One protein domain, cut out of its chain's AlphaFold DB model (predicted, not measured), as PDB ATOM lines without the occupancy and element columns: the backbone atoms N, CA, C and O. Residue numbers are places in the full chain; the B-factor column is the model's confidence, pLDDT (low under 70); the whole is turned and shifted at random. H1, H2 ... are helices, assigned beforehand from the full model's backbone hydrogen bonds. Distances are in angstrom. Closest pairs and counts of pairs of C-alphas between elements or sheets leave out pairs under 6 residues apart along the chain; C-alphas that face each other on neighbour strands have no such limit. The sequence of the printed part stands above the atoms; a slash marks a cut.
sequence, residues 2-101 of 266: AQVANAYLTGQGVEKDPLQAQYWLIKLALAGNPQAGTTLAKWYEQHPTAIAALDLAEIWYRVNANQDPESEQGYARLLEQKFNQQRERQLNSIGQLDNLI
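Overview. This is residues 2 to 101 of the 266 residues of the protein "DnaJ domain" of Vibrio cholerae (UniProt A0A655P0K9). A small body of helices has H2 in its middle, with H1, H3 and H4 packed round it, and the long, unbent H5 starts beside H4 and sticks out as an arm with residues 83 to 101. The printed part has 100 residues with five named helices, H1 to H5 in chain order, and no named strand; its class is all helix. It is loose, with a radius of gyration of the C-alphas of 16.9 A, and spans 55 by 33 by 26 A, the arm making the length.

Arrangement. Start at H1, residues 2 to 10, which forms a hairpin with the hub H2, residues 18 to 30: they touch at a shallow tilt of 24 degrees, opposite ways, closest at C-alphas 5 and 21, 4.3 A apart. H3, residues 34 to 46, touches H2 with residues 35 to 40 alone, closest at C-alphas 36 and 25, 5.1 A; this hairpin has a shallow tilt of 34.5 degrees, only just short of steep, opposite ways. Next, H4, residues 53 to 64, touches H2 at a steep tilt of 43 degrees, the same way, closest at C-alphas 59 and 23, 5.5 A; H3 and H4 are apart. H5, residues 69 to 101, touches H4 with residues 71 to 78 alone, a hairpin at 36 degrees, only just steep, opposite ways, closest at C-alphas 71 and 61, 4.8 A. In all five helices every O i to N i+4 pair is within hydrogen-bond range.

Along the chain. Find C-alpha 2 at (26.421, 14.982, 33.398), where H1 begins its 12.3 A. H2 measures 18.2 A, H3 18.7 A and H4 16.7 A. H5 runs 48.4 A from C-alpha 69 at (30.234, 11.623, 7.044) to C-alpha 101 at (49.829, -28.490, 25.612).

Size, cuts and confidence. The C-alphas of Gly 32 and Ile 101 are the farthest apart, 57.2 A. The printed part has no cut and no long link. Confidence is under 70 at residues 94 to 95, 97 to 99 and 101.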
ATOM      1  N   ALA A   2      25.289  14.859  32.456       78.69
ATOM      2  CA  ALA A   2      26.421  14.982  33.398       78.69
ATOM      3  C   ALA A   2      26.423  13.903  34.502       78.69
ATOM      4  O   ALA A   2      27.464  13.343  34.824       78.69
ATOM      5  N   GLN A   3      25.243  13.535  35.015       83.50
ATOM      6  CA  GLN A   3      25.085  12.425  35.965       83.50
ATOM      7  C   GLN A   3      25.482  11.065  35.369       83.50
ATOM      8  O   GLN A   3      26.038  10.239  36.076       83.50
ATOM      9  N   VAL A   4      25.245  10.851  34.068       87.25
ATOM     10  CA  VAL A   4      25.611   9.608  33.365       87.25
ATOM     11  C   VAL A   4      27.127   9.512  33.226       87.25
ATOM     12  O   VAL A   4      27.705   8.477  33.531       87.25
ATOM     13  N   ALA A   5      27.781  10.610  32.837       86.50
ATOM     14  CA  ALA A   5      29.237  10.675  32.817       86.50
ATOM     15  C   ALA A   5      29.831  10.385  34.202       86.50
ATOM     16  O   ALA A   5      30.750   9.582  34.326       86.50
ATOM     17  N   ASN A   6      29.263  10.988  35.251       85.88
ATOM     18  CA  ASN A   6      29.740  10.782  36.613       85.88
ATOM     19  C   ASN A   6      29.519   9.338  37.089       85.88
ATOM     20  O   ASN A   6      30.409   8.771  37.707       85.88
ATOM     21  N   ALA A   7      28.387   8.720  36.739       88.88
ATOM     22  CA  ALA A   7      28.113   7.315  37.038       88.88
ATOM     23  C   ALA A   7      29.160   6.379  36.410       88.88
ATOM     24  O   ALA A   7      29.655   5.486  37.091       88.88
ATOM     25  N   TYR A   8      29.568   6.625  35.158       90.44
ATOM     26  CA  TYR A   8      30.642   5.865  34.505       90.44
ATOM     27  C   TYR A   8      32.035   6.127  35.113       90.44
ATOM     28  O   TYR A   8      32.871   5.224  35.111       90.44
ATOM     29  N   LEU A   9      32.292   7.317  35.676       86.06
ATOM     30  CA  LEU A   9      33.541   7.611  36.401       86.06
ATOM     31  C   LEU A   9      33.605   6.931  37.772       86.06
ATOM     32  O   LEU A   9      34.655   6.407  38.153       86.06
ATOM     33  N   THR A  10      32.507   6.978  38.524       86.06
ATOM     34  CA  THR A  10      32.441   6.492  39.909       86.06
ATOM     35  C   THR A  10      32.054   5.019  40.005       86.06
ATOM     36  O   THR A  10      32.281   4.406  41.045       86.06
ATOM     37  N   GLY A  11      31.494   4.440  38.940       88.44
ATOM     38  CA  GLY A  11      30.910   3.099  38.950       88.44
ATOM     39  C   GLY A  11      29.576   3.028  39.706       88.44
ATOM     40  O   GLY A  11      29.182   1.970  40.196       88.44
ATOM     41  N   GLN A  12      28.884   4.158  39.880       85.31
ATOM     42  CA  GLN A  12      27.634   4.193  40.637       85.31
ATOM     43  C   GLN A  12      26.469   3.699  39.774       85.31
ATOM     44  O   GLN A  12      25.965   4.416  38.913       85.31
ATOM     45  N   GLY A  13      26.035   2.459  40.016       84.94
ATOM     46  CA  GLY A  13      24.925   1.827  39.292       84.94
ATOM     47  C   GLY A  13      25.279   1.323  37.886       84.94
ATOM     48  O   GLY A  13      24.430   0.718  37.237       84.94
ATOM     49  N   VAL A  14      26.518   1.531  37.433       90.94
ATOM     50  CA  VAL A  14      27.082   1.019  36.173       90.94
ATOM     51  C   VAL A  14      28.523   0.568  36.400       90.94
ATOM     52  O   VAL A  14      29.170   1.007  37.347       90.94
ATOM     53  N   GLU A  15      29.042  -0.308  35.541       90.31
ATOM     54  CA  GLU A  15      30.465  -0.650  35.571       90.31
ATOM     55  C   GLU A  15      31.312   0.589  35.242       90.31
ATOM     56  O   GLU A  15      30.924   1.424  34.420       90.31
ATOM     57  N   LYS A  16      32.450   0.733  35.926       87.62
ATOM     58  CA  LYS A  16      33.347   1.869  35.717       87.62
ATOM     59  C   LYS A  16      33.925   1.794  34.305       87.62
ATOM     60  O   LYS A  16      34.676   0.877  33.994       87.62
ATOM     61  N   ASP A  17      33.617   2.796  33.494       89.88
ATOM     62  CA  ASP A  17      34.096   2.918  32.120       89.88
ATOM     63  C   ASP A  17      34.565   4.365  31.886       89.88
ATOM     64  O   ASP A  17      33.764   5.251  31.556       89.88
ATOM     65  N   PRO A  18      35.862   4.651  32.107       86.25
ATOM     66  CA  PRO A  18      36.384   6.005  31.968       86.25
ATOM     67  C   PRO A  18      36.270   6.527  30.530       86.25
ATOM     68  O   PRO A  18      36.081   7.727  30.341       86.25
ATOM     69  N   LEU A  19      36.318   5.650  29.527       88.06
ATOM     70  CA  LEU A  19      36.262   6.013  28.110       88.06
ATOM     71  C   LEU A  19      34.845   6.481  27.746       88.06
ATOM     72  O   LEU A  19      34.651   7.544  27.145       88.06
ATOM     73  N   GLN A  20      33.834   5.761  28.236       90.06
ATOM     74  CA  GLN A  20      32.434   6.149  28.089       90.06
ATOM     75  C   GLN A  20      32.102   7.436  28.853       90.06
ATOM     76  O   GLN A  20      31.361   8.287  28.353       90.06
ATOM     77  N   ALA A  21      32.664   7.616  30.050       90.81
ATOM     78  CA  ALA A  21      32.510   8.856  30.800       90.81
ATOM     79  C   ALA A  21      33.077  10.069  30.051       90.81
ATOM     80  O   ALA A  21      32.400  11.095  29.941       90.81
ATOM     81  N   GLN A  22      34.293   9.948  29.513       90.81
ATOM     82  CA  GLN A  22      34.946  11.006  28.744       90.81
ATOM     83  C   GLN A  22      34.152  11.362  27.490       90.81
ATOM     84  O   GLN A  22      33.959  12.547  27.228       90.81
ATOM     85  N   TYR A  23      33.611  10.370  26.772       92.38
ATOM     86  CA  TYR A  23      32.706  10.612  25.644       92.38
ATOM     87  C   TYR A  23      31.540  11.530  26.035       92.38
ATOM     88  O   TYR A  23      31.283  12.541  25.375       92.38
ATOM     89  N   TRP A  24      30.846  11.221  27.135       92.69
ATOM     90  CA  TRP A  24      29.719  12.034  27.592       92.69
ATOM     91  C   TRP A  24      30.148  13.429  28.058       92.69
ATOM     92  O   TRP A  24      29.433  14.393  27.783       92.69
ATOM     93  N   LEU A  25      31.299  13.559  28.726       92.25
ATOM     94  CA  LEU A  25      31.844  14.859  29.136       92.25
ATOM     95  C   LEU A  25      32.233  15.723  27.935       92.25
ATOM     96  O   LEU A  25      31.863  16.893  27.899       92.25
ATOM     97  N   ILE A  26      32.911  15.154  26.937       92.31
ATOM     98  CA  ILE A  26      33.306  15.858  25.710       92.31
ATOM     99  C   ILE A  26      32.063  16.317  24.951       92.31
ATOM    100  O   ILE A  26      31.946  17.489  24.600       92.31
ATOM    101  N   LYS A  27      31.077  15.432  24.787       92.19
ATOM    102  CA  LYS A  27      29.803  15.778  24.149       92.19
ATOM    103  C   LYS A  27      29.078  16.920  24.870       92.19
ATOM    104  O   LYS A  27      28.509  17.792  24.221       92.19
ATOM    105  N   LEU A  28      29.095  16.931  26.205       92.69
ATOM    106  CA  LEU A  28      28.501  18.007  27.004       92.69
ATOM    107  C   LEU A  28      29.281  19.317  26.899       92.69
ATOM    108  O   LEU A  28      28.662  20.376  26.827       92.69
ATOM    109  N   ALA A  29      30.609  19.247  26.885       92.69
ATOM    110  CA  ALA A  29      31.465  20.414  26.733       92.69
ATOM    111  C   ALA A  29      31.227  21.095  25.377       92.69
ATOM    112  O   ALA A  29      31.026  22.306  25.334       92.69
ATOM    113  N   LEU A  30      31.135  20.318  24.291       90.56
ATOM    114  CA  LEU A  30      30.802  20.837  22.957       90.56
ATOM    115  C   LEU A  30      29.382  21.409  22.871       90.56
ATOM    116  O   LEU A  30      29.143  22.344  22.118       90.56
ATOM    117  N   ALA A  31      28.449  20.893  23.673       90.62
ATOM    118  CA  ALA A  31      27.104  21.456  23.804       90.62
ATOM    119  C   ALA A  31      27.055  22.747  24.652       90.62
ATOM    120  O   ALA A  31      25.967  23.232  24.958       90.62
ATOM    121  N   GLY A  32      28.207  23.296  25.058       92.31
ATOM    122  CA  GLY A  32      28.307  24.553  25.800       92.31
ATOM    123  C   GLY A  32      28.235  24.410  27.320       92.31
ATOM    124  O   GLY A  32      28.000  25.402  28.005       92.31
ATOM    125  N   ASN A  33      28.421  23.208  27.880       92.31
ATOM    126  CA  ASN A  33      28.473  23.015  29.331       92.31
ATOM    127  C   ASN A  33      29.920  23.157  29.860       92.31
ATOM    128  O   ASN A  33      30.698  22.203  29.753       92.31
ATOM    129  N   PRO A  34      30.293  24.288  30.495       91.00
ATOM    130  CA  PRO A  34      31.661  24.510  30.966       91.00
ATOM    131  C   PRO A  34      32.056  23.563  32.104       91.00
ATOM    132  O   PRO A  34      33.214  23.155  32.195       91.00
ATOM    133  N   GLN A  35      31.095  23.145  32.938       90.94
ATOM    134  CA  GLN A  35      31.346  22.232  34.052       90.94
ATOM    135  C   GLN A  35      31.848  20.872  33.556       90.94
ATOM    136  O   GLN A  35      32.718  20.279  34.190       90.94
ATOM    137  N   ALA A  36      31.359  20.397  32.407       91.81
ATOM    138  CA  ALA A  36      31.821  19.144  31.814       91.81
ATOM    139  C   ALA A  36      33.298  19.215  31.389       91.81
ATOM    140  O   ALA A  36      34.055  18.282  31.661       91.81
ATOM    141  N   GLY A  37      33.720  20.342  30.804       91.25
ATOM    142  CA  GLY A  37      35.124  20.601  30.479       91.25
ATOM    143  C   GLY A  37      36.005  20.652  31.728       91.25
ATOM    144  O   GLY A  37      37.051  20.009  31.771       91.25
ATOM    145  N   THR A  38      35.550  21.329  32.789       92.50
ATOM    146  CA  THR A  38      36.268  21.365  34.075       92.50
ATOM    147  C   THR A  38      36.393  19.978  34.710       92.50
ATOM    148  O   THR A  38      37.453  19.633  35.228       92.50
ATOM    149  N   THR A  39      35.336  19.163  34.679       90.88
ATOM    150  CA  THR A  39      35.375  17.788  35.199       90.88
ATOM    151  C   THR A  39      36.339  16.914  34.401       90.88
ATOM    152  O   THR A  39      37.094  16.151  35.000       90.88
ATOM    153  N   LEU A  40      36.352  17.045  33.072       90.31
ATOM    154  CA  LEU A  40      37.273  16.312  32.205       90.31
ATOM    155  C   LEU A  40      38.736  16.703  32.466       90.31
ATOM    156  O   LEU A  40      39.582  15.825  32.608       90.31
ATOM    157  N   ALA A  41      39.025  18.002  32.600       90.12
ATOM    158  CA  ALA A  41      40.362  18.499  32.931       90.12
ATOM    159  C   ALA A  41      40.858  17.955  34.282       90.12
ATOM    160  O   ALA A  41      41.943  17.385  34.354       90.12
ATOM    161  N   LYS A  42      40.022  18.026  35.328       90.19
ATOM    162  CA  LYS A  42      40.341  17.450  36.647       90.19
ATOM    163  C   LYS A  42      40.601  15.948  36.583       90.19
ATOM    164  O   LYS A  42      41.459  15.439  37.296       90.19
ATOM    165  N   TRP A  43      39.857  15.228  35.744       87.94
ATOM    166  CA  TRP A  43      40.071  13.797  35.567       87.94
ATOM    167  C   TRP A  43      41.448  13.509  34.953       87.94
ATOM    168  O   TRP A  43      42.151  12.639  35.463       87.94
ATOM    169  N   TYR A  44      41.857  14.271  33.930       88.00
ATOM    170  CA  TYR A  44      43.186  14.159  33.321       88.00
ATOM    171  C   TYR A  44      44.322  14.503  34.291       88.00
ATOM    172  O   TYR A  44      45.328  13.800  34.313       88.00
ATOM    173  N   GLU A  45      44.154  15.524  35.135       89.75
ATOM    174  CA  GLU A  45      45.132  15.855  36.184       89.75
ATOM    175  C   GLU A  45      45.322  14.704  37.186       89.75
ATOM    176  O   GLU A  45      46.436  14.433  37.630       89.75
ATOM    177  N   GLN A  46      44.237  14.006  37.533       88.94
ATOM    178  CA  GLN A  46      44.256  12.893  38.487       88.94
ATOM    179  C   GLN A  46      44.768  11.575  37.888       88.94
ATOM    180  O   GLN A  46      45.186  10.690  38.636       88.94
ATOM    181  N   HIS A  47      44.724  11.424  36.562       84.44
ATOM    182  CA  HIS A  47      45.104  10.203  35.851       84.44
ATOM    183  C   HIS A  47      46.246  10.511  34.870       84.44
ATOM    184  O   HIS A  47      46.003  10.678  33.677       84.44
ATOM    185  N   PRO A  48      47.506  10.546  35.342       76.12
ATOM    186  CA  PRO A  48      48.664  10.910  34.516       76.12
ATOM    187  C   PRO A  48      49.025   9.866  33.446       76.12
ATOM    188  O   PRO A  48      49.964  10.059  32.676       76.12
ATOM    189  N   THR A  49      48.313   8.740  33.390       79.81
ATOM    190  CA  THR A  49      48.480   7.744  32.331       79.81
ATOM    191  C   THR A  49      47.908   8.286  31.025       79.81
ATOM    192  O   THR A  49      46.727   8.615  30.938       79.81
ATOM    193  N   ALA A  50      48.756   8.370  29.998       72.88
ATOM    194  CA  ALA A  50      48.339   8.821  28.679       72.88
ATOM    195  C   ALA A  50      47.235   7.908  28.124       72.88
ATOM    196  O   ALA A  50      47.396   6.687  28.062       72.88
ATOM    197  N   ILE A  51      46.121   8.507  27.702       80.19
ATOM    198  CA  ILE A  51      45.080   7.797  26.958       80.19
ATOM    199  C   ILE A  51      45.668   7.343  25.625       80.19
ATOM    200  O   ILE A  51      46.365   8.109  24.954       80.19
ATOM    201  N   ALA A  52      45.386   6.102  25.227       84.69
ATOM    202  CA  ALA A  52      45.830   5.608  23.934       84.69
ATOM    203  C   ALA A  52      45.243   6.479  22.811       84.69
ATOM    204  O   ALA A  52      44.050   6.780  22.798       84.69
ATOM    205  N   ALA A  53      46.068   6.856  21.832       85.75
ATOM    206  CA  ALA A  53      45.642   7.739  20.743       85.75
ATOM    207  C   ALA A  53      44.404   7.211  19.989       85.75
ATOM    208  O   ALA A  53      43.542   7.993  19.594       85.75
ATOM    209  N   LEU A  54      44.282   5.884  19.850       86.88
ATOM    210  CA  LEU A  54      43.122   5.234  19.232       86.88
ATOM    211  C   LEU A  54      41.834   5.413  20.049       86.88
ATOM    212  O   LEU A  54      40.768   5.565  19.464       86.88
ATOM    213  N   ASP A  55      41.914   5.427  21.380       87.44
ATOM    214  CA  ASP A  55      40.750   5.634  22.250       87.44
ATOM    215  C   ASP A  55      40.260   7.081  22.176       87.44
ATOM    216  O   ASP A  55      39.059   7.340  22.097       87.44
ATOM    217  N   LEU A  56      41.193   8.034  22.116       89.06
ATOM    218  CA  LEU A  56      40.859   9.439  21.913       89.06
ATOM    219  C   LEU A  56      40.226   9.666  20.528       89.06
ATOM    220  O   LEU A  56      39.215  10.360  20.422       89.06
ATOM    221  N   ALA A  57      40.789   9.059  19.478       91.31
ATOM    222  CA  ALA A  57      40.242   9.123  18.123       91.31
ATOM    223  C   ALA A  57      38.819   8.551  18.053       91.31
ATOM    224  O   ALA A  57      37.951   9.146  17.416       91.31
ATOM    225  N   GLU A  58      38.554   7.445  18.753       92.75
ATOM    226  CA  GLU A  58      37.216   6.854  18.836       92.75
ATOM    227  C   GLU A  58      36.195   7.849  19.383       92.75
ATOM    228  O   GLU A  58      35.124   8.028  18.799       92.75
ATOM    229  N   ILE A  59      36.538   8.522  20.484       92.00
ATOM    230  CA  ILE A  59      35.654   9.498  21.113       92.00
ATOM    231  C   ILE A  59      35.353  10.643  20.141       92.00
ATOM    232  O   ILE A  59      34.185  10.985  19.957       92.00
ATOM    233  N   TRP A  60      36.371  11.207  19.487       92.38
ATOM    234  CA  TRP A  60      36.181  12.315  18.548       92.38
ATOM    235  C   TRP A  60      35.351  11.926  17.331       92.38
ATOM    236  O   TRP A  60      34.402  12.641  17.000       92.38
ATOM    237  N   TYR A  61      35.641  10.785  16.708       94.44
ATOM    238  CA  TYR A  61      34.850  10.309  15.579       94.44
ATOM    239  C   TYR A  61      33.400  10.061  15.982       94.44
ATOM    240  O   TYR A  61      32.481  10.527  15.315       94.44
ATOM    241  N   ARG A  62      33.168   9.418  17.127       93.12
ATOM    242  CA  ARG A  62      31.815   9.121  17.607       93.12
ATOM    243  C   ARG A  62      31.019  10.371  17.981       93.12
ATOM    244  O   ARG A  62      29.793  10.374  17.875       93.12
ATOM    245  N   VAL A  63      31.678  11.418  18.470       92.25
ATOM    246  CA  VAL A  63      31.021  12.693  18.783       92.25
ATOM    247  C   VAL A  63      30.602  13.427  17.504       92.25
ATOM    248  O   VAL A  63      29.515  14.005  17.484       92.25
ATOM    249  N   ASN A  64      31.406  13.346  16.440       91.69
ATOM    250  CA  ASN A  64      31.171  14.045  15.171       91.69
ATOM    251  C   ASN A  64      30.425  13.214  14.112       91.69
ATOM    252  O   ASN A  64      29.931  13.790  13.149       91.69
ATOM    253  N   ALA A  65      30.265  11.900  14.297       90.38
ATOM    254  CA  ALA A  65      29.667  10.990  13.309       90.38
ATOM    255  C   ALA A  65      28.265  11.405  12.822       90.38
ATOM    256  O   ALA A  65      27.880  11.085  11.708       90.38
ATOM    257  N   ASN A  66      27.499  12.142  13.633       85.62
ATOM    258  CA  ASN A  66      26.171  12.629  13.237       85.62
ATOM    259  C   ASN A  66      26.206  13.900  12.368       85.62
ATOM    260  O   ASN A  66      25.177  14.282  11.817       85.62
ATOM    261  N   GLN A  67      27.335  14.609  12.337       88.19
ATOM    262  CA  GLN A  67      27.495  15.903  11.666       88.19
ATOM    263  C   GLN A  67      28.381  15.802  10.423       88.19
ATOM    264  O   GLN A  67      28.190  16.567   9.482       88.19
ATOM    265  N   ASP A  68      29.324  14.863  10.424       92.38
ATOM    266  CA  ASP A  68      30.324  14.703   9.380       92.38
ATOM    267  C   ASP A  68      30.405  13.235   8.909       92.38
ATOM    268  O   ASP A  68      30.772  12.352   9.695       92.38
ATOM    269  N   PRO A  69      30.099  12.957   7.626       92.31
ATOM    270  CA  PRO A  69      30.234  11.623   7.044       92.31
ATOM    271  C   PRO A  69      31.667  11.076   7.074       92.31
ATOM    272  O   PRO A  69      31.852   9.860   7.158       92.31
ATOM    273  N   GLU A  70      32.692  11.933   7.015       93.81
ATOM    274  CA  GLU A  70      34.088  11.489   7.122       93.81
ATOM    275  C   GLU A  70      34.364  10.927   8.522       93.81
ATOM    276  O   GLU A  70      35.001   9.879   8.668       93.81
ATOM    277  N   SER A  71      33.801  11.558   9.552       91.44
ATOM    278  CA  SER A  71      33.879  11.074  10.926       91.44
ATOM    279  C   SER A  71      33.186   9.722  11.132       91.44
ATOM    280  O   SER A  71      33.701   8.880  11.870       91.44
ATOM    281  N   GLU A  72      32.060   9.467  10.459       90.56
ATOM    282  CA  GLU A  72      31.395   8.154  10.476       90.56
ATOM    283  C   GLU A  72      32.271   7.065   9.830       90.56
ATOM    284  O   GLU A  72      32.473   5.990  10.403       90.56
ATOM    285  N   GLN A  73      32.856   7.356   8.665       92.50
ATOM    286  CA  GLN A  73      33.761   6.430   7.976       92.50
ATOM    287  C   GLN A  73      35.043   6.173   8.782       92.50
ATOM    288  O   GLN A  73      35.515   5.035   8.864       92.50
ATOM    289  N   GLY A  74      35.595   7.219   9.403       93.00
ATOM    290  CA  GLY A  74      36.740   7.128  10.304       93.00
ATOM    291  C   GLY A  74      36.446   6.251  11.520       93.00
ATOM    292  O   GLY A  74      37.247   5.371  11.848       93.00
ATOM    293  N   TYR A  75      35.265   6.411  12.125       93.69
ATOM    294  CA  TYR A  75      34.794   5.558  13.218       93.69
ATOM    295  C   TYR A  75      34.717   4.084  12.799       93.69
ATOM    296  O   TYR A  75      35.244   3.217  13.498       93.69
ATOM    297  N   ALA A  76      34.118   3.791  11.639       92.56
ATOM    298  CA  ALA A  76      33.982   2.425  11.135       92.56
ATOM    299  C   ALA A  76      35.346   1.750  10.915       92.56
ATOM    300  O   ALA A  76      35.570   0.634  11.390       92.56
ATOM    301  N   ARG A  77      36.286   2.456  10.271       94.44
ATOM    302  CA  ARG A  77      37.656   1.966  10.046       94.44
ATOM    303  C   ARG A  77      38.384   1.682  11.361       94.44
ATOM    304  O   ARG A  77      39.082   0.678  11.487       94.44
ATOM    305  N   LEU A  78      38.221   2.560  12.349       93.19
ATOM    306  CA  LEU A  78      38.842   2.399  13.661       93.19
ATOM    307  C   LEU A  78      38.293   1.176  14.410       93.19
ATOM    308  O   LEU A  78      39.066   0.414  14.996       93.19
ATOM    309  N   LEU A  79      36.975   0.964  14.376       90.94
ATOM    310  CA  LEU A  79      36.347  -0.211  14.981       90.94
ATOM    311  C   LEU A  79      36.809  -1.510  14.318       90.94
ATOM    312  O   LEU A  79      37.092  -2.483  15.017       90.94
ATOM    313  N   GLU A  80      36.940  -1.519  12.991       92.06
ATOM    314  CA  GLU A  80      37.493  -2.655  12.255       92.06
ATOM    315  C   GLU A  80      38.931  -2.961  12.703       92.06
ATOM    316  O   GLU A  80      39.259  -4.109  13.010       92.06
ATOM    317  N   GLN A  81      39.778  -1.936  12.835       90.19
ATOM    318  CA  GLN A  81      41.146  -2.105  13.325       90.19
ATOM    319  C   GLN A  81      41.177  -2.675  14.751       90.19
ATOM    320  O   GLN A  81      41.939  -3.605  15.022       90.19
ATOM    321  N   LYS A  82      40.339  -2.157  15.658       87.94
ATOM    322  CA  LYS A  82      40.230  -2.668  17.033       87.94
ATOM    323  C   LYS A  82      39.767  -4.125  17.063       87.94
ATOM    324  O   LYS A  82      40.342  -4.932  17.795       87.94
ATOM    325  N   PHE A  83      38.780  -4.478  16.242       87.81
ATOM    326  CA  PHE A  83      38.291  -5.848  16.119       87.81
ATOM    327  C   PHE A  83      39.387  -6.796  15.619       87.81
ATOM    328  O   PHE A  83      39.619  -7.849  16.216       87.81
ATOM    329  N   ASN A  84      40.117  -6.394  14.578       86.62
ATOM    330  CA  ASN A  84      41.220  -7.178  14.028       86.62
ATOM    331  C   ASN A  84      42.342  -7.374  15.060       86.62
ATOM    332  O   ASN A  84      42.766  -8.509  15.281       86.62
ATOM    333  N   GLN A  85      42.740  -6.317  15.777       88.00
ATOM    334  CA  GLN A  85      43.722  -6.414  16.865       88.00
ATOM    335  C   GLN A  85      43.268  -7.363  17.979       88.00
ATOM    336  O   GLN A  85      44.064  -8.139  18.513       88.00
ATOM    337  N   GLN A  86      41.990  -7.319  18.356       84.00
ATOM    338  CA  GLN A  86      41.453  -8.221  19.367       84.00
ATOM    339  C   GLN A  86      41.464  -9.676  18.882       84.00
ATOM    340  O   GLN A  86      41.842 -10.566  19.648       84.00
ATOM    341  N   ARG A  87      41.117  -9.916  17.612       82.94
ATOM    342  CA  ARG A  87      41.157 -11.249  17.000       82.94
ATOM    343  C   ARG A  87      42.576 -11.811  16.968       82.94
ATOM    344  O   ARG A  87      42.778 -12.962  17.338       82.94
ATOM    345  N   GLU A  88      43.563 -11.005  16.592       83.88
ATOM    346  CA  GLU A  88      44.977 -11.400  16.609       83.88
ATOM    347  C   GLU A  88      45.456 -11.755  18.018       83.88
ATOM    348  O   GLU A  88      46.091 -12.791  18.211       83.88
ATOM    349  N   ARG A  89      45.100 -10.956  19.032       86.56
ATOM    350  CA  ARG A  89      45.423 -11.270  20.436       86.56
ATOM    351  C   ARG A  89      44.814 -12.598  20.877       86.56
ATOM    352  O   ARG A  89      45.492 -13.377  21.542       86.56
ATOM    353  N   GLN A  90      43.563 -12.863  20.498       76.50
ATOM    354  CA  GLN A  90      42.903 -14.132  20.802       76.50
ATOM    355  C   GLN A  90      43.612 -15.306  20.122       76.50
ATOM    356  O   GLN A  90      43.946 -16.277  20.796       76.50
ATOM    357  N   LEU A  91      43.925 -15.193  18.830       71.50
ATOM    358  CA  LEU A  91      44.653 -16.229  18.090       71.50
ATOM    359  C   LEU A  91      46.045 -16.490  18.681       71.50
ATOM    360  O   LEU A  91      46.418 -17.644  18.875       71.50
ATOM    361  N   ASN A  92      46.776 -15.439  19.060       78.19
ATOM    362  CA  ASN A  92      48.075 -15.569  19.719       78.19
ATOM    363  C   ASN A  92      47.956 -16.259  21.086       78.19
ATOM    364  O   ASN A  92      48.784 -17.103  21.417       78.19
ATOM    365  N   SER A  93      46.918 -15.939  21.869       78.81
ATOM    366  CA  SER A  93      46.677 -16.595  23.161       78.81
ATOM    367  C   SER A  93      46.327 -18.080  23.012       78.81
ATOM    368  O   SER A  93      46.785 -18.892  23.811       78.81
ATOM    369  N   ILE A  94      45.589 -18.448  21.958       69.62
ATOM    370  CA  ILE A  94      45.275 -19.845  21.626       69.62
ATOM    371  C   ILE A  94      46.552 -20.583  21.213       69.62
ATOM    372  O   ILE A  94      46.861 -21.621  21.783       69.62
ATOM    373  N   GLY A  95      47.361 -19.999  20.324       69.81
ATOM    374  CA  GLY A  95      48.632 -20.602  19.916       69.81
ATOM    375  C   GLY A  95      49.620 -20.782  21.076       69.81
ATOM    376  O   GLY A  95      50.368 -21.758  21.112       69.81
ATOM    377  N   GLN A  96      49.628 -19.881  22.062       74.44
ATOM    378  CA  GLN A  96      50.416 -20.066  23.288       74.44
ATOM    379  C   GLN A  96      49.928 -21.260  24.115       74.44
ATOM    380  O   GLN A  96      50.754 -21.992  24.658       74.44
ATOM    381  N   LEU A  97      48.611 -21.469  24.202       62.50
ATOM    382  CA  LEU A  97      48.024 -22.613  24.901       62.50
ATOM    383  C   LEU A  97      48.351 -23.931  24.193       62.50
ATOM    384  O   LEU A  97      48.757 -24.873  24.866       62.50
ATOM    385  N   ASP A  98      48.271 -23.979  22.864       59.59
ATOM    386  CA  ASP A  98      48.603 -25.180  22.084       59.59
ATOM    387  C   ASP A  98      50.078 -25.573  22.254       59.59
ATOM    388  O   ASP A  98      50.387 -26.725  22.546       59.59
ATOM    389  N   ASN A  99      50.996 -24.601  22.221       67.62
ATOM    390  CA  ASN A  99      52.417 -24.856  22.488       67.62
ATOM    391  C   ASN A  99      52.681 -25.365  23.920       67.62
ATOM    392  O   ASN A  99      53.614 -26.140  24.145       67.62
ATOM    393  N   LEU A 100      51.903 -24.909  24.910       73.44
ATOM    394  CA  LEU A 100      52.000 -25.398  26.290       73.44
ATOM    395  C   LEU A 100      51.482 -26.833  26.411       73.44
ATOM    396  O   LEU A 100      52.104 -27.639  27.102       73.44
ATOM    397  N   ILE A 101      50.391 -27.144  25.712       60.53
ATOM    398  CA  ILE A 101      49.829 -28.490  25.612       60.53
ATOM    399  C   ILE A 101      50.871 -29.412  24.970       60.53
ATOM    400  O   ILE A 101      51.319 -30.352  25.620       60.53
TER     401      ILE A 101